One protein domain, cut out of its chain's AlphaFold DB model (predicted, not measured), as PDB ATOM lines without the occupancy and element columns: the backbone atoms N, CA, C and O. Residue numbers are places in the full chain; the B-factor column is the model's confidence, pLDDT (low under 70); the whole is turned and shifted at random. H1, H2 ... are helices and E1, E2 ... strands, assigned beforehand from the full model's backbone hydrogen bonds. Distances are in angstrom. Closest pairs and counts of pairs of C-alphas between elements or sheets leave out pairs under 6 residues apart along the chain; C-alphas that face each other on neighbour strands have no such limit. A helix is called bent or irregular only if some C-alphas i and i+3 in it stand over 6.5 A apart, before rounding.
ATOM      1  N   LYS A 806     -28.606  17.405 -16.023       84.50
ATOM      2  CA  LYS A 806     -27.315  17.372 -16.727       84.50
ATOM      3  C   LYS A 806     -27.427  17.669 -18.230       84.50
ATOM      4  O   LYS A 806     -26.560  18.340 -18.775       84.50
ATOM      5  N   THR A 807     -28.479  17.188 -18.892       82.56
ATOM      6  CA  THR A 807     -28.685  17.375 -20.337       82.56
ATOM      7  C   THR A 807     -28.885  18.850 -20.689       82.56
ATOM      8  O   THR A 807     -28.301  19.333 -21.654       82.56
ATOM      9  N   LEU A 808     -29.645  19.588 -19.872       82.06
ATOM     10  CA  LEU A 808     -29.838  21.036 -20.025       82.06
ATOM     11  C   LEU A 808     -28.520  21.805 -19.882       82.06
ATOM     12  O   LEU A 808     -28.212  22.667 -20.698       82.06
ATOM     13  N   ILE A 809     -27.707  21.438 -18.890       87.19
ATOM     14  CA  ILE A 809     -26.388  22.046 -18.676       87.19
ATOM     15  C   ILE A 809     -25.463  21.773 -19.872       87.19
ATOM     16  O   ILE A 809     -24.792  22.684 -20.351       87.19
ATOM     17  N   GLU A 810     -25.440  20.542 -20.395       88.75
ATOM     18  CA  GLU A 810     -24.647  20.192 -21.584       88.75
ATOM     19  C   GLU A 810     -25.100  20.975 -22.832       88.75
ATOM     20  O   GLU A 810     -24.264  21.404 -23.632       88.75
ATOM     21  N   LYS A 811     -26.405  21.228 -22.989       86.69
ATOM     22  CA  LYS A 811     -26.947  22.064 -24.070       86.69
ATOM     23  C   LYS A 811     -26.406  23.494 -24.023       86.69
ATOM     24  O   LYS A 811     -25.828  23.932 -25.021       86.69
ATOM     25  N   GLU A 812     -26.540  24.173 -22.886       87.00
ATOM     26  CA  GLU A 812     -26.093  25.564 -22.711       87.00
ATOM     27  C   GLU A 812     -24.567  25.698 -22.745       87.00
ATOM     28  O   GLU A 812     -24.031  26.592 -23.398       87.00
ATOM     29  N   MET A 813     -23.840  24.792 -22.087       90.75
ATOM     30  CA  MET A 813     -22.396  24.946 -21.888       90.75
ATOM     31  C   MET A 813     -21.528  24.289 -22.968       90.75
ATOM     32  O   MET A 813     -20.350  24.631 -23.082       90.75
ATOM     33  N   VAL A 814     -22.054  23.334 -23.744       92.44
ATOM     34  CA  VAL A 814     -21.247  22.546 -24.698       92.44
ATOM     35  C   VAL A 814     -21.772  22.659 -26.123       92.44
ATOM     36  O   VAL A 814     -21.025  23.062 -27.019       92.44
ATOM     37  N   PHE A 815     -23.033  22.298 -26.367       91.12
ATOM     38  CA  PHE A 815     -23.541  22.172 -27.737       91.12
ATOM     39  C   PHE A 815     -23.804  23.527 -28.404       91.12
ATOM     40  O   PHE A 815     -23.408  23.711 -29.557       91.12
ATOM     41  N   ILE A 816     -24.396  24.487 -27.684       91.00
ATOM     42  CA  ILE A 816     -24.633  25.846 -28.195       91.00
ATOM     43  C   ILE A 816     -23.311  26.560 -28.553       91.00
ATOM     44  O   ILE A 816     -23.164  26.966 -29.713       91.00
ATOM     45  N   PRO A 817     -22.298  26.639 -27.661       94.75
ATOM     46  CA  PRO A 817     -21.014  27.260 -27.996       94.75
ATOM     47  C   PRO A 817     -20.305  26.584 -29.172       94.75
ATOM     48  O   PRO A 817     -19.690  27.252 -30.009       94.75
ATOM     49  N   LYS A 818     -20.410  25.253 -29.282       95.25
ATOM     50  CA  LYS A 818     -19.813  24.500 -30.390       95.25
ATOM     51  C   LYS A 818     -20.507  24.781 -31.721       95.25
ATOM     52  O   LYS A 818     -19.810  24.949 -32.721       95.25
ATOM     53  N   LEU A 819     -21.840  24.856 -31.748       94.12
ATOM     54  CA  LEU A 819     -22.584  25.286 -32.935       94.12
ATOM     55  C   LEU A 819     -22.140  26.689 -33.357       94.12
ATOM     56  O   LEU A 819     -21.734  26.872 -34.503       94.12
ATOM     57  N   HIS A 820     -22.155  27.648 -32.429       95.19
ATOM     58  CA  HIS A 820     -21.750  29.025 -32.703       95.19
ATOM     59  C   HIS A 820     -20.321  29.100 -33.269       95.19
ATOM     60  O   HIS A 820     -20.096  29.733 -34.300       95.19
ATOM     61  N   SER A 821     -19.371  28.363 -32.682       96.31
ATOM     62  CA  SER A 821     -17.999  28.289 -33.198       96.31
ATOM     63  C   SER A 821     -17.924  27.756 -34.633       96.31
ATOM     64  O   SER A 821     -17.088  28.235 -35.398       96.31
ATOM     65  N   ILE A 822     -18.744  26.767 -35.005       95.38
ATOM     66  CA  ILE A 822     -18.782  26.237 -36.378       95.38
ATOM     67  C   ILE A 822     -19.337  27.295 -37.336       95.38
ATOM     68  O   ILE A 822     -18.774  27.493 -38.410       95.38
ATOM     69  N   LEU A 823     -20.412  27.988 -36.952       95.69
ATOM     70  CA  LEU A 823     -21.033  29.026 -37.780       95.69
ATOM     71  C   LEU A 823     -20.061  30.183 -38.053       95.69
ATOM     72  O   LEU A 823     -19.868  30.558 -39.211       95.69
ATOM     73  N   MET A 824     -19.363  30.662 -37.020       94.88
ATOM     74  CA  MET A 824     -18.376  31.740 -37.145       94.88
ATOM     75  C   MET A 824     -17.174  31.368 -38.021       94.88
ATOM     76  O   MET A 824     -16.676  32.207 -38.763       94.88
ATOM     77  N   GLN A 825     -16.717  30.111 -37.998       94.62
ATOM     78  CA  GLN A 825     -15.631  29.641 -38.878       94.62
ATOM     79  C   GLN A 825     -16.011  29.635 -40.369       94.62
ATOM     80  O   GLN A 825     -15.131  29.563 -41.231       94.62
ATOM     81  N   LEU A 826     -17.311  29.676 -40.668       94.38
ATOM     82  CA  LEU A 826     -17.875  29.662 -42.017       94.38
ATOM     83  C   LEU A 826     -18.431  31.026 -42.441       94.38
ATOM     84  O   LEU A 826     -19.065  31.108 -43.495       94.38
ATOM     85  N   ASP A 827     -18.200  32.066 -41.635       94.75
ATOM     86  CA  ASP A 827     -18.745  33.412 -41.810       94.75
ATOM     87  C   ASP A 827     -20.289  33.434 -41.900       94.75
ATOM     88  O   ASP A 827     -20.883  34.223 -42.640       94.75
ATOM     89  N   ILE A 828     -20.961  32.536 -41.164       95.38
ATOM     90  CA  ILE A 828     -22.426  32.492 -41.072       95.38
ATOM     91  C   ILE A 828     -22.892  33.451 -39.975       95.38
ATOM     92  O   ILE A 828     -22.539  33.291 -38.808       95.38
ATOM     93  N   VAL A 829     -23.725  34.418 -40.355       94.56
ATOM     94  CA  VAL A 829     -24.218  35.494 -39.478       94.56
ATOM     95  C   VAL A 829     -25.672  35.316 -39.048       94.56
ATOM     96  O   VAL A 829     -26.118  36.013 -38.143       94.56
ATOM     97  N   ASP A 830     -26.400  34.386 -39.667       92.75
ATOM     98  CA  ASP A 830     -27.749  33.992 -39.251       92.75
ATOM     99  C   ASP A 830     -28.091  32.587 -39.766       92.75
ATOM    100  O   ASP A 830     -27.569  32.146 -40.799       92.75
ATOM    101  N   TYR A 831     -28.997  31.894 -39.075       91.00
ATOM    102  CA  TYR A 831     -29.635  30.699 -39.613       91.00
ATOM    103  C   TYR A 831     -31.119  30.616 -39.260       91.00
ATOM    104  O   TYR A 831     -31.550  31.011 -38.180       91.00
ATOM    105  N   LYS A 832     -31.911  30.031 -40.163       86.12
ATOM    106  CA  LYS A 832     -33.347  29.788 -39.958       86.12
ATOM    107  C   LYS A 832     -33.697  28.337 -40.254       86.12
ATOM    108  O   LYS A 832     -33.159  27.739 -41.183       86.12
ATOM    109  N   LEU A 833     -34.631  27.783 -39.481       80.81
ATOM    110  CA  LEU A 833     -35.139  26.417 -39.633       80.81
ATOM    111  C   LEU A 833     -36.620  26.424 -40.026       80.81
ATOM    112  O   LEU A 833     -37.511  26.396 -39.176       80.81
ATOM    113  N   ILE A 834     -36.897  26.377 -41.325       77.88
ATOM    114  CA  ILE A 834     -38.235  26.562 -41.891       77.88
ATOM    115  C   ILE A 834     -38.820  25.201 -42.286       77.88
ATOM    116  O   ILE A 834     -38.346  24.584 -43.239       77.88
ATOM    117  N   PRO A 835     -39.816  24.678 -41.555       74.69
ATOM    118  CA  PRO A 835     -40.421  23.390 -41.863       74.69
ATOM    119  C   PRO A 835     -41.314  23.531 -43.097       74.69
ATOM    120  O   PRO A 835     -41.827  24.616 -43.384       74.69
ATOM    121  N   ASP A 836     -41.576  22.432 -43.789       72.94
ATOM    122  CA  ASP A 836     -42.758  22.382 -44.639       72.94
ATOM    123  C   ASP A 836     -44.035  22.230 -43.778       72.94
ATOM    124  O   ASP A 836     -43.968  21.797 -42.623       72.94
ATOM    125  N   PRO A 837     -45.228  22.537 -44.316       67.25
ATOM    126  CA  PRO A 837     -46.473  22.469 -43.549       67.25
ATOM    127  C   PRO A 837     -46.819  21.084 -42.973       67.25
ATOM    128  O   PRO A 837     -47.654  21.007 -42.074       67.25
ATOM    129  N   GLN A 838     -46.250  19.995 -43.508       68.69
ATOM    130  CA  GLN A 838     -46.486  18.620 -43.048       68.69
ATOM    131  C   GLN A 838     -45.351  18.055 -42.190       68.69
ATOM    132  O   GLN A 838     -45.505  16.947 -41.678       68.69
ATOM    133  N   TYR A 839     -44.271  18.817 -41.983       69.62
ATOM    134  CA  TYR A 839     -43.126  18.424 -41.161       69.62
ATOM    135  C   TYR A 839     -42.439  17.155 -41.685       69.62
ATOM    136  O   TYR A 839     -41.881  16.361 -40.935       69.62
ATOM    137  N   GLU A 840     -42.480  16.959 -42.998       76.50
ATOM    138  CA  GLU A 840     -41.756  15.897 -43.691       76.50
ATOM    139  C   GLU A 840     -40.359  16.358 -44.100       76.50
ATOM    140  O   GLU A 840     -39.433  15.553 -44.199       76.50
ATOM    141  N   THR A 841     -40.201  17.661 -44.332       80.88
ATOM    142  CA  THR A 841     -38.931  18.275 -44.694       80.88
ATOM    143  C   THR A 841     -38.702  19.564 -43.917       80.88
ATOM    144  O   THR A 841     -39.629  20.265 -43.509       80.88
ATOM    145  N   LEU A 842     -37.433  19.885 -43.711       83.31
ATOM    146  CA  LEU A 842     -36.993  21.085 -43.021       83.31
ATOM    147  C   LEU A 842     -35.973  21.804 -43.888       83.31
ATOM    148  O   LEU A 842     -34.999  21.209 -44.332       83.31
ATOM    149  N   ILE A 843     -36.186  23.088 -44.119       86.50
ATOM    150  CA  ILE A 843     -35.227  23.938 -44.798       86.50
ATOM    151  C   ILE A 843     -34.360  24.628 -43.746       86.50
ATOM    152  O   ILE A 843     -34.866  25.345 -42.887       86.50
ATOM    153  N   LEU A 844     -33.052  24.421 -43.829       89.75
ATOM    154  CA  LEU A 844     -32.042  25.196 -43.126       89.75
ATOM    155  C   LEU A 844     -31.532  26.298 -44.061       89.75
ATOM    156  O   LEU A 844     -30.882  26.008 -45.068       89.75
ATOM    157  N   TRP A 845     -31.828  27.551 -43.724       90.62
ATOM    158  CA  TRP A 845     -31.210  28.732 -44.328       90.62
ATOM    159  C   TRP A 845     -29.984  29.120 -43.521       90.62
ATOM    160  O   TRP A 845     -30.076  29.246 -42.305       90.62
ATOM    161  N   LEU A 846     -28.861  29.322 -44.200       92.25
ATOM    162  CA  LEU A 846     -27.614  29.836 -43.645       92.25
ATOM    163  C   LEU A 846     -27.282  31.135 -44.380       92.25
ATOM    164  O   LEU A 846     -27.009  31.114 -45.583       92.25
ATOM    165  N   GLN A 847     -27.311  32.258 -43.668       92.69
ATOM    166  CA  GLN A 847     -26.905  33.551 -44.205       92.69
ATOM    167  C   GLN A 847     -25.404  33.717 -43.995       92.69
ATOM    168  O   GLN A 847     -24.935  33.858 -42.867       92.69
ATOM    169  N   GLN A 848     -24.648  33.717 -45.086       93.88
ATOM    170  CA  GLN A 848     -23.212  33.950 -45.070       93.88
ATOM    171  C   GLN A 848     -22.899  35.417 -45.386       93.88
ATOM    172  O   GLN A 848     -23.515  35.997 -46.288       93.88
ATOM    173  N   PHE A 849     -21.933  35.994 -44.669       95.00
ATOM    174  CA  PHE A 849     -21.387  37.331 -44.903       95.00
ATOM    175  C   PHE A 849     -19.929  37.228 -45.372       95.00
ATOM    176  O   PHE A 849     -19.043  36.868 -44.608       95.00
ATOM    177  N   ASN A 850     -19.669  37.557 -46.637       93.00
ATOM    178  CA  ASN A 850     -18.365  37.456 -47.292       93.00
ATOM    179  C   ASN A 850     -17.785  38.856 -47.572       93.00
ATOM    180  O   ASN A 850     -17.843  39.332 -48.713       93.00
ATOM    181  N   PRO A 851     -17.222  39.551 -46.569       87.38
ATOM    182  CA  PRO A 851     -16.677  40.890 -46.770       87.38
ATOM    183  C   PRO A 851     -15.481  40.875 -47.735       87.38
ATOM    184  O   PRO A 851     -15.398  41.719 -48.624       87.38
ATOM    185  N   ASP A 852     -14.587  39.887 -47.621       87.94
ATOM    186  CA  ASP A 852     -13.418  39.743 -48.495       87.94
ATOM    187  C   ASP A 852     -13.712  38.819 -49.686       87.94
ATOM    188  O   ASP A 852     -13.807  37.595 -49.560       87.94
ATOM    189  N   LYS A 853     -13.786  39.417 -50.877       87.00
ATOM    190  CA  LYS A 853     -14.013  38.710 -52.143       87.00
ATOM    191  C   LYS A 853     -12.949  37.661 -52.469       87.00
ATOM    192  O   LYS A 853     -13.244  36.711 -53.194       87.00
ATOM    193  N   ASN A 854     -11.733  37.801 -51.948       87.56
ATOM    194  CA  ASN A 854     -10.633  36.878 -52.223       87.56
ATOM    195  C   ASN A 854     -10.608  35.673 -51.267       87.56
ATOM    196  O   ASN A 854      -9.866  34.722 -51.511       87.56
ATOM    197  N   ASN A 855     -11.421  35.683 -50.205       87.94
ATOM    198  CA  ASN A 855     -11.401  34.681 -49.135       87.94
ATOM    199  C   ASN A 855     -12.807  34.161 -48.784       87.94
ATOM    200  O   ASN A 855     -13.145  33.983 -47.617       87.94
ATOM    201  N   VAL A 856     -13.632  33.892 -49.800       88.81
ATOM    202  CA  VAL A 856     -14.982  33.332 -49.617       88.81
ATOM    203  C   VAL A 856     -14.904  31.899 -49.084       88.81
ATOM    204  O   VAL A 856     -14.347  31.008 -49.739       88.81
ATOM    205  N   LYS A 857     -15.498  31.643 -47.913       90.06
ATOM    206  CA  LYS A 857     -15.571  30.295 -47.332       90.06
ATOM    207  C   LYS A 857     -16.605  29.458 -48.074       90.06
ATOM    208  O   LYS A 857     -17.754  29.857 -48.232       90.06
ATOM    209  N   LYS A 858     -16.212  28.265 -48.520       86.00
ATOM    210  CA  LYS A 858     -17.144  27.314 -49.141       86.00
ATOM    211  C   LYS A 858     -17.776  26.438 -48.075       86.00
ATOM    212  O   LYS A 858     -17.057  25.920 -47.224       86.00
ATOM    213  N   ILE A 859     -19.087  26.233 -48.195       88.62
ATOM    214  CA  ILE A 859     -19.843  25.299 -47.363       88.62
ATOM    215  C   ILE A 859     -20.068  23.999 -48.141       88.62
ATOM    216  O   ILE A 859     -20.681  24.000 -49.210       88.62
ATOM    217  N   ASN A 860     -19.555  22.888 -47.621       88.00
ATOM    218  CA  ASN A 860     -19.687  21.553 -48.199       88.00
ATOM    219  C   ASN A 860     -20.638  20.663 -47.371       88.00
ATOM    220  O   ASN A 860     -21.120  21.047 -46.304       88.00
ATOM    221  N   ARG A 861     -20.916  19.447 -47.862       88.12
ATOM    222  CA  ARG A 861     -21.787  18.484 -47.160       88.12
ATOM    223  C   ARG A 861     -21.266  18.101 -45.773       88.12
ATOM    224  O   ARG A 861     -22.061  17.891 -44.865       88.12
ATOM    225  N   GLU A 862     -19.953  18.010 -45.595       89.25
ATOM    226  CA  GLU A 862     -19.365  17.659 -44.303       89.25
ATOM    227  C   GLU A 862     -19.659  18.742 -43.259       89.25
ATOM    228  O   GLU A 862     -20.164  18.430 -42.184       89.25
ATOM    229  N   GLN A 863     -19.429  20.013 -43.586       91.56
ATOM    230  CA  GLN A 863     -19.713  21.148 -42.703       91.56
ATOM    231  C   GLN A 863     -21.202  21.246 -42.363       91.56
ATOM    232  O   GLN A 863     -21.547  21.404 -41.194       91.56
ATOM    233  N   VAL A 864     -22.089  21.064 -43.348       90.44
ATOM    234  CA  VAL A 864     -23.539  21.006 -43.100       90.44
ATOM    235  C   VAL A 864     -23.887  19.868 -42.143       90.44
ATOM    236  O   VAL A 864     -24.621  20.089 -41.186       90.44
ATOM    237  N   SER A 865     -23.319  18.673 -42.328       88.31
ATOM    238  CA  SER A 865     -23.556  17.556 -41.408       88.31
ATOM    239  C   SER A 865     -23.086  17.868 -39.982       88.31
ATOM    240  O   SER A 865     -23.763  17.505 -39.022       88.31
ATOM    241  N   HIS A 866     -21.968  18.581 -39.814       89.31
ATOM    242  CA  HIS A 866     -21.511  19.021 -38.493       89.31
ATOM    243  C   HIS A 866     -22.488  20.008 -37.840       89.31
ATOM    244  O   HIS A 866     -22.808  19.832 -36.662       89.31
ATOM    245  N   ILE A 867     -22.992  20.992 -38.596       91.12
ATOM    246  CA  ILE A 867     -24.015  21.945 -38.130       91.12
ATOM    247  C   ILE A 867     -25.271  21.191 -37.690       91.12
ATOM    248  O   ILE A 867     -25.725  21.355 -36.559       91.12
ATOM    249  N   LEU A 868     -25.793  20.313 -38.552       87.81
ATOM    250  CA  LEU A 868     -26.996  19.537 -38.270       87.81
ATOM    251  C   LEU A 868     -26.822  18.669 -37.023       87.81
ATOM    252  O   LEU A 868     -27.672  18.716 -36.145       87.81
ATOM    253  N   LYS A 869     -25.699  17.955 -36.869       86.69
ATOM    254  CA  LYS A 869     -25.410  17.178 -35.648       86.69
ATOM    255  C   LYS A 869     -25.490  18.021 -34.373       86.69
ATOM    256  O   LYS A 869     -26.029  17.550 -33.378       86.69
ATOM    257  N   GLN A 870     -24.965  19.253 -34.383       87.75
ATOM    258  CA  GLN A 870     -25.072  20.129 -33.207       87.75
ATOM    259  C   GLN A 870     -26.511  20.598 -32.978       87.75
ATOM    260  O   GLN A 870     -26.994  20.519 -31.854       87.75
ATOM    261  N   LEU A 871     -27.220  21.012 -34.034       85.62
ATOM    262  CA  LEU A 871     -28.631  21.400 -33.938       85.62
ATOM    263  C   LEU A 871     -29.492  20.272 -33.361       85.62
ATOM    264  O   LEU A 871     -30.327  20.519 -32.498       85.62
ATOM    265  N   CYS A 872     -29.256  19.028 -33.771       79.25
ATOM    266  CA  CYS A 872     -30.001  17.886 -33.256       79.25
ATOM    267  C   CYS A 872     -29.756  17.671 -31.753       79.25
ATOM    268  O   CYS A 872     -30.719  17.488 -31.017       79.25
ATOM    269  N   LYS A 873     -28.511  17.805 -31.265       82.00
ATOM    270  CA  LYS A 873     -28.205  17.745 -29.818       82.00
ATOM    271  C   LYS A 873     -28.835  18.884 -29.012       82.00
ATOM    272  O   LYS A 873     -29.158  18.701 -27.847       82.00
ATOM    273  N   ILE A 874     -29.039  20.048 -29.628       79.31
ATOM    274  CA  ILE A 874     -29.718  21.198 -29.006       79.31
ATOM    275  C   ILE A 874     -31.244  20.979 -28.936       79.31
ATOM    276  O   ILE A 874     -31.904  21.494 -28.026       79.31
ATOM    277  N   ILE A 875     -31.805  20.228 -29.893       70.75
ATOM    278  CA  ILE A 875     -33.249  19.984 -30.056       70.75
ATOM    279  C   ILE A 875     -33.728  18.694 -29.355       70.75
ATOM    280  O   ILE A 875     -34.927  18.584 -29.094       70.75
ATOM    281  N   GLU A 876     -32.839  17.739 -29.041       61.66
ATOM    282  CA  GLU A 876     -33.159  16.469 -28.360       61.66
ATOM    283  C   GLU A 876     -34.057  16.697 -27.126       61.66
ATOM    284  O   GLU A 876     -33.621  17.143 -26.068       61.66
ATOM    285  N   THR A 877     -35.348  16.400 -27.286       53.34
ATOM    286  CA  THR A 877     -36.395  16.520 -26.264       53.34
ATOM    287  C   THR A 877     -37.305  15.290 -26.324       53.34
ATOM    288  O   THR A 877     -37.306  14.546 -27.305       53.34
ATOM    289  N   ASN A 878     -38.089  15.050 -25.269       47.50
ATOM    290  CA  ASN A 878     -39.009  13.905 -25.166       47.50
ATOM    291  C   ASN A 878     -40.337  14.090 -25.947       47.50
ATOM    292  O   ASN A 878     -41.267  13.307 -25.756       47.50
ATOM    293  N   ASP A 879     -40.447  15.110 -26.805       47.16
ATOM    294  CA  ASP A 879     -41.663  15.461 -27.554       47.16
ATOM    295  C   ASP A 879     -41.757  14.709 -28.901       47.16
ATOM    296  O   ASP A 879     -40.747  14.357 -29.506       47.16
ATOM    297  N   HIS A 880     -42.967  14.489 -29.421       44.28
ATOM    298  CA  HIS A 880     -43.234  13.789 -30.684       44.28
ATOM    299  C   HIS A 880     -42.555  14.470 -31.893       44.28
ATOM    300  O   HIS A 880     -42.120  13.789 -32.826       44.28
ATOM    301  N   PHE A 881     -42.420  15.805 -31.889       46.91
ATOM    302  CA  PHE A 881     -41.645  16.549 -32.897       46.91
ATOM    303  C   PHE A 881     -40.149  16.215 -32.814       46.91
ATOM    304  O   PHE A 881     -39.504  15.934 -33.827       46.91
ATOM    305  N   ALA A 882     -39.610  16.157 -31.599       48.72
ATOM    306  CA  ALA A 882     -38.237  15.749 -31.380       48.72
ATOM    307  C   ALA A 882     -38.018  14.259 -31.622       48.72
ATOM    308  O   ALA A 882     -36.929  13.923 -32.035       48.72
ATOM    309  N   GLN A 883     -39.021  13.385 -31.498       48.41
ATOM    310  CA  GLN A 883     -38.916  11.967 -31.877       48.41
ATOM    311  C   GLN A 883     -38.822  11.745 -33.398       48.41
ATOM    312  O   GLN A 883     -38.214  10.776 -33.851       48.41
ATOM    313  N   GLN A 884     -39.412  12.634 -34.206       50.12
ATOM    314  CA  GLN A 884     -39.231  12.613 -35.665       50.12
ATOM    315  C   GLN A 884     -37.860  13.170 -36.063       50.12
ATOM    316  O   GLN A 884     -37.209  12.631 -36.953       50.12
ATOM    317  N   ILE A 885     -37.381  14.192 -35.346       48.12
ATOM    318  CA  ILE A 885     -36.037  14.756 -35.525       48.12
ATOM    319  C   ILE A 885     -34.954  13.881 -34.866       48.12
ATOM    320  O   ILE A 885     -33.823  13.895 -35.323       48.12
ATOM    321  N   SER A 886     -35.248  13.052 -33.858       43.97
ATOM    322  CA  SER A 886     -34.259  12.294 -33.065       43.97
ATOM    323  C   SER A 886     -33.607  11.144 -33.829       43.97
ATOM    324  O   SER A 886     -32.661  10.542 -33.333       43.97
ATOM    325  N   LYS A 887     -34.060  10.855 -35.055       52.09
ATOM    326  CA  LYS A 887     -33.301  10.054 -36.032       52.09
ATOM    327  C   LYS A 887     -32.179  10.847 -36.722       52.09
ATOM    328  O   LYS A 887     -31.502  10.333 -37.602       52.09
ATOM    329  N   CYS A 888     -31.954  12.087 -36.298       55.72
ATOM    330  CA  CYS A 888     -30.927  13.007 -36.767       55.72
ATOM    331  C   CYS A 888     -29.498  12.450 -36.793       55.72
ATOM    332  O   CYS A 888     -28.683  12.949 -37.567       55.72
ATOM    333  N   ASP A 889     -29.164  11.500 -35.916       54.47
ATOM    334  CA  ASP A 889     -27.809  10.946 -35.808       54.47
ATOM    335  C   ASP A 889     -27.552   9.794 -36.809       54.47
ATOM    336  O   ASP A 889     -26.394   9.480 -37.093       54.47
ATOM    337  N   GLU A 890     -28.593   9.211 -37.422       53.91
ATOM    338  CA  GLU A 890     -28.485   8.055 -38.327       53.91
ATOM    339  C   GLU A 890     -28.849   8.443 -39.773       53.91
ATOM    340  O   GLU A 890     -30.003   8.401 -40.183       53.91
ATOM    341  N   ASN A 891     -27.834   8.808 -40.571       53.75
ATOM    342  CA  ASN A 891     -27.931   9.173 -41.995       53.75
ATOM    343  C   ASN A 891     -28.858  10.363 -42.304       53.75
ATOM    344  O   ASN A 891     -29.948  10.208 -42.850       53.75
ATOM    345  N   GLN A 892     -28.363  11.581 -42.063       63.22
ATOM    346  CA  GLN A 892     -29.018  12.814 -42.510       63.22
ATOM    347  C   GLN A 892     -29.065  12.861 -44.040       63.22
ATOM    348  O   GLN A 892     -28.105  13.273 -44.699       63.22
ATOM    349  N   ASN A 893     -30.183  12.435 -44.619       81.44
ATOM    350  CA  ASN A 893     -30.450  12.681 -46.022       81.44
ATOM    351  C   ASN A 893     -30.785  14.170 -46.175       81.44
ATOM    352  O   ASN A 893     -31.786  14.654 -45.641       81.44
ATOM    353  N   PHE A 894     -29.917  14.908 -46.860       88.81
ATOM    354  CA  PHE A 894     -30.147  16.309 -47.183       88.81
ATOM    355  C   PHE A 894     -29.571  16.670 -48.550       88.81
ATOM    356  O   PHE A 894     -28.599  16.077 -49.047       88.81
ATOM    357  N   GLU A 895     -30.145  17.710 -49.137       90.38
ATOM    358  CA  GLU A 895     -29.741  18.261 -50.423       90.38
ATOM    359  C   GLU A 895     -29.601  19.783 -50.353       90.38
ATOM    360  O   GLU A 895     -30.337  20.468 -49.644       90.38
ATOM    361  N   PHE A 896     -28.627  20.318 -51.088       89.88
ATOM    362  CA  PHE A 896     -28.554  21.756 -51.321       89.88
ATOM    363  C   PHE A 896     -29.661  22.141 -52.297       89.88
ATOM    364  O   PHE A 896     -29.884  21.458 -53.295       89.88
ATOM    365  N   THR A 897     -30.352  23.234 -52.001       90.88
ATOM    366  CA  THR A 897     -31.512  23.696 -52.770       90.88
ATOM    367  C   THR A 897     -31.448  25.204 -52.982       90.88
ATOM    368  O   THR A 897     -30.625  25.902 -52.386       90.88
ATOM    369  N   LYS A 898     -32.325  25.708 -53.847       88.69
ATOM    370  CA  LYS A 898     -32.626  27.137 -53.978       88.69
ATOM    371  C   LYS A 898     -33.275  27.665 -52.692       88.69
ATOM    372  O   LYS A 898     -33.790  26.856 -51.918       88.69
ATOM    373  N   PRO A 899     -33.351  28.993 -52.479       85.88
ATOM    374  CA  PRO A 899     -33.897  29.563 -51.243       85.88
ATOM    375  C   PRO A 899     -35.296  29.056 -50.856       85.88
ATOM    376  O   PRO A 899     -35.572  28.836 -49.683       85.88
ATOM    377  N   THR A 900     -36.173  28.753 -51.816       83.62
ATOM    378  CA  THR A 900     -37.514  28.195 -51.542       83.62
ATOM    379  C   THR A 900     -37.542  26.686 -51.266       83.62
ATOM    380  O   THR A 900     -38.612  26.138 -51.008       83.62
ATOM    381  N   GLY A 901     -36.399  25.993 -51.299       82.06
ATOM    382  CA  GLY A 901     -36.295  24.540 -51.100       82.06
ATOM    383  C   GLY A 901     -36.427  23.707 -52.377       82.06
ATOM    384  O   GLY A 901     -36.612  22.490 -52.309       82.06
ATOM    385  N   GLN A 902     -36.365  24.343 -53.549       84.69
ATOM    386  CA  GLN A 902     -36.404  23.667 -54.847       84.69
ATOM    387  C   GLN A 902     -35.029  23.107 -55.220       84.69
ATOM    388  O   GLN A 902     -34.012  23.758 -54.985       84.69
ATOM    389  N   ALA A 903     -34.987  21.931 -55.848       85.06
ATOM    390  CA  ALA A 903     -33.737  21.356 -56.337       85.06
ATOM    391  C   ALA A 903     -33.069  22.251 -57.399       85.06
ATOM    392  O   ALA A 903     -33.745  22.899 -58.207       85.06
ATOM    393  N   PHE A 904     -31.735  22.261 -57.411       82.19
ATOM    394  CA  PHE A 904     -30.958  22.844 -58.506       82.19
ATOM    395  C   PHE A 904     -31.083  21.984 -59.769       82.19
ATOM    396  O   PHE A 904     -31.135  20.756 -59.692       82.19
ATOM    397  N   GLN A 905     -31.092  22.613 -60.942       72.12
ATOM    398  CA  GLN A 905     -30.795  21.910 -62.193       72.12
ATOM    399  C   GLN A 905     -29.278  21.650 -62.290       72.12
ATOM    400  O   GLN A 905     -28.495  22.403 -61.716       72.12
ATOM    401  N   GLU A 906     -28.839  20.632 -63.044       56.41
ATOM    402  CA  GLU A 906     -27.412  20.233 -63.155       56.41
ATOM    403  C   GLU A 906     -26.452  21.383 -63.535       56.41
ATOM    404  O   GLU A 906     -25.260  21.318 -63.248       56.41
ATOM    405  N   ILE A 907     -26.962  22.445 -64.168       55.84
ATOM    406  CA  ILE A 907     -26.193  23.594 -64.675       55.84
ATOM    407  C   ILE A 907     -26.159  24.771 -63.664       55.84
ATOM    408  O   ILE A 907     -25.419  25.728 -63.866       55.84
ATOM    409  N   GLU A 908     -26.917  24.711 -62.562       62.41
ATOM    410  CA  GLU A 908     -27.139  25.830 -61.620       62.41
ATOM    411  C   GLU A 908     -26.289  25.767 -60.328       62.41
ATOM    412  O   GLU A 908     -26.501  26.551 -59.406       62.41
ATOM    413  N   GLU A 909     -25.335  24.839 -60.181       58.91
ATOM    414  CA  GLU A 909     -24.518  24.772 -58.955       58.91
ATOM    415  C   GLU A 909     -23.453  25.895 -58.887       58.91
ATOM    416  O   GLU A 909     -22.281  25.716 -59.226       58.91
ATOM    417  N   HIS A 910     -23.837  27.055 -58.349       60.88
ATOM    418  CA  HIS A 910     -23.012  28.266 -58.189       60.88
ATOM    419  C   HIS A 910     -22.023  28.206 -56.993       60.88
ATOM    420  O   HIS A 910     -21.963  29.091 -56.126       60.88
ATOM    421  N   LYS A 911     -21.220  27.135 -56.903       55.84
ATOM    422  CA  LYS A 911     -20.353  26.840 -55.735       55.84
ATOM    423  C   LYS A 911     -19.223  27.858 -55.480       55.84
ATOM    424  O   LYS A 911     -18.663  27.850 -54.387       55.84
ATOM    425  N   ASN A 912     -18.908  28.744 -56.433       55.94
ATOM    426  CA  ASN A 912     -17.751  29.656 -56.359       55.94
ATOM    427  C   ASN A 912     -18.080  31.145 -56.571       55.94
ATOM    428  O   ASN A 912     -17.163  31.952 -56.700       55.94
ATOM    429  N   GLU A 913     -19.356  31.517 -56.641       76.19
ATOM    430  CA  GLU A 913     -19.735  32.894 -56.968       76.19
ATOM    431  C   GLU A 913     -19.724  33.791 -55.738       76.19
ATOM    432  O   GLU A 913     -20.243  33.419 -54.678       76.19
ATOM    433  N   TYR A 914     -19.106  34.963 -55.907       86.88
ATOM    434  CA  TYR A 914     -19.013  35.984 -54.876       86.88
ATOM    435  C   TYR A 914     -20.322  36.754 -54.760       86.88
ATOM    436  O   TYR A 914     -20.807  37.329 -55.733       86.88
ATOM    437  N   SER A 915     -20.807  36.834 -53.529       89.56
ATOM    438  CA  SER A 915     -21.695  37.886 -53.072       89.56
ATOM    439  C   SER A 915     -21.340  38.210 -51.636       89.56
ATOM    440  O   SER A 915     -21.020  37.291 -50.875       89.56
ATOM    441  N   MET A 916     -21.430  39.485 -51.265       91.62
ATOM    442  CA  MET A 916     -21.234  39.918 -49.888       91.62
ATOM    443  C   MET A 916     -22.225  39.213 -48.967       91.62
ATOM    444  O   MET A 916     -21.813  38.681 -47.946       91.62
ATOM    445  N   TYR A 917     -23.490  39.107 -49.373       92.44
ATOM    446  CA  TYR A 917     -24.484  38.301 -48.672       92.44
ATOM    447  C   TYR A 917     -24.941  37.135 -49.546       92.44
ATOM    448  O   TYR A 917     -25.495  37.332 -50.634       92.44
ATOM    449  N   LYS A 918     -24.715  35.908 -49.062       91.19
ATOM    450  CA  LYS A 918     -25.084  34.667 -49.753       91.19
ATOM    451  C   LYS A 918     -25.995  33.812 -48.878       91.19
ATOM    452  O   LYS A 918     -25.621  33.456 -47.765       91.19
ATOM    453  N   ILE A 919     -27.162  33.451 -49.410       89.94
ATOM    454  CA  ILE A 919     -28.112  32.556 -48.742       89.94
ATOM    455  C   ILE A 919     -27.838  31.131 -49.209       89.94
ATOM    456  O   ILE A 919     -28.003  30.796 -50.383       89.94
ATOM    457  N   ILE A 920     -27.409  30.279 -48.286       91.06
ATOM    458  CA  ILE A 920     -27.153  28.864 -48.540       91.06
ATOM    459  C   ILE A 920     -28.312  28.078 -47.949       91.06
ATOM    460  O   ILE A 920     -28.626  28.210 -46.771       91.06
ATOM    461  N   THR A 921     -28.962  27.267 -48.781       91.62
ATOM    462  CA  THR A 921     -30.183  26.565 -48.392       91.62
ATOM    463  C   THR A 921     -30.001  25.061 -48.473       91.62
ATOM    464  O   THR A 921     -29.561  24.520 -49.491       91.62
ATOM    465  N   VAL A 922     -30.347  24.380 -47.387       90.50
ATOM    466  CA  VAL A 922     -30.272  22.927 -47.257       90.50
ATOM    467  C   VAL A 922     -31.656  22.396 -46.927       90.50
ATOM    468  O   VAL A 922     -32.250  22.789 -45.929       90.50
ATOM    469  N   LYS A 923     -32.161  21.473 -47.740       90.69
ATOM    470  CA  LYS A 923     -33.396  20.747 -47.464       90.69
ATOM    471  C   LYS A 923     -33.060  19.416 -46.804       90.69
ATOM    472  O   LYS A 923     -32.315  18.611 -47.356       90.69
ATOM    473  N   ILE A 924     -33.609  19.214 -45.619       87.44
ATOM    474  CA  ILE A 924     -33.419  18.058 -44.748       87.44
ATOM    475  C   ILE A 924     -34.691  17.217 -44.824       87.44
ATOM    476  O   ILE A 924     -35.792  17.757 -44.701       87.44
ATOM    477  N   PHE A 925     -34.552  15.909 -45.015       84.88
ATOM    478  CA  PHE A 925     -35.675  14.974 -45.001       84.88
ATOM    479  C   PHE A 925     -35.834  14.388 -43.593       84.88
ATOM    480  O   PHE A 925     -34.871  13.872 -43.030       84.88
ATOM    481  N   LEU A 926     -37.032  14.505 -43.010       74.00
ATOM    482  CA  LEU A 926     -37.328  14.084 -41.632       74.00
ATOM    483  C   LEU A 926     -37.918  12.660 -41.539       74.00
ATOM    484  O   LEU A 926     -38.206  12.194 -40.438       74.00
TER     485      LEU A 926
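What this domain is: This is residues 806 to 926 of the 927 residues of the protein "Glycosyl hydrolases family 38 protein" of Stylonychia lemnae (UniProt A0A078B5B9). What is the main picture? A strongly twisted slab of four antiparallel strands, in order E1 E2 E4 E3, has H1b and H2 side by side over one face, two layers, and H3 folds back along H2. What are its measures? The printed part has 121 residues with three named helices and four named strands, H1 E1 E2 H2 H3 E3 E4, class mixed. It is compact, radius of gyration of the C-alphas 15.1 A, spans 44 by 32 by 21 A.

Where its parts are: Where does it begin? H1, residues 806 to 825, starts at C-alpha 806 (-27.315, 17.372, -16.727). By its hydrogen bonds it was assigned as one helix, but it is bent, C-alphas 813 and 816 being 6.8 A apart: arms H1a, 806 to 813, and H1b, 816 to 825. What follows? E1 is 828 to 835, 20.2 A; E2 841 to 849, 25.9 A; H2 861 to 875, 20.6 A; H3 880 to 889, irregular, C-alphas 886 and 889 being 7.1 A apart. E3 is 894 to 897, and E4, 917 to 925, 26.1 A, ends at C-alpha 925 (-35.675, 14.974, -45.001).

How they stand to each other: Which N and O pairs are within hydrogen-bond range? N 832 and O 845, 2.9 A, in hairpin E1 and E2; N 844 and O 922, 2.8 A, in E2 and E4; N 897 and O 921, 2.9 A, in hairpin E3 and E4. In H1a, H1b and H2 every O i to N i+4 pair is, in H3 3 of 6. How do helices sit? H1b is on the sheet, height 9.8 A, and H2 on the same face, 10.1 A. H1b and H2 touch at a shallow tilt of 23 degrees, opposite ways, closest C-alphas Leu 819 and Gln 870, 5.7 A; helical hairpin H2 and H3 has closest C-alphas Cys 872 and Cys 888, 6.1 A. Which unit is there? E2, H2 H3, E3 is a split strand-helix-strand unit, two strands running the same way with E4 between, its crossover right-handed.

The domain as a whole: How far does it reach? The two C-alphas farthest apart, those of Lys 806 and Ile 907, are 48.4 A apart, and the printed part has no cut. Which links are long? E2 to H2, 11 residues, and E3 to E4, 19 residues. Where is confidence low? pLDDT is under 70 in residues 837 to 839, 876 to 892 and 906 to 912.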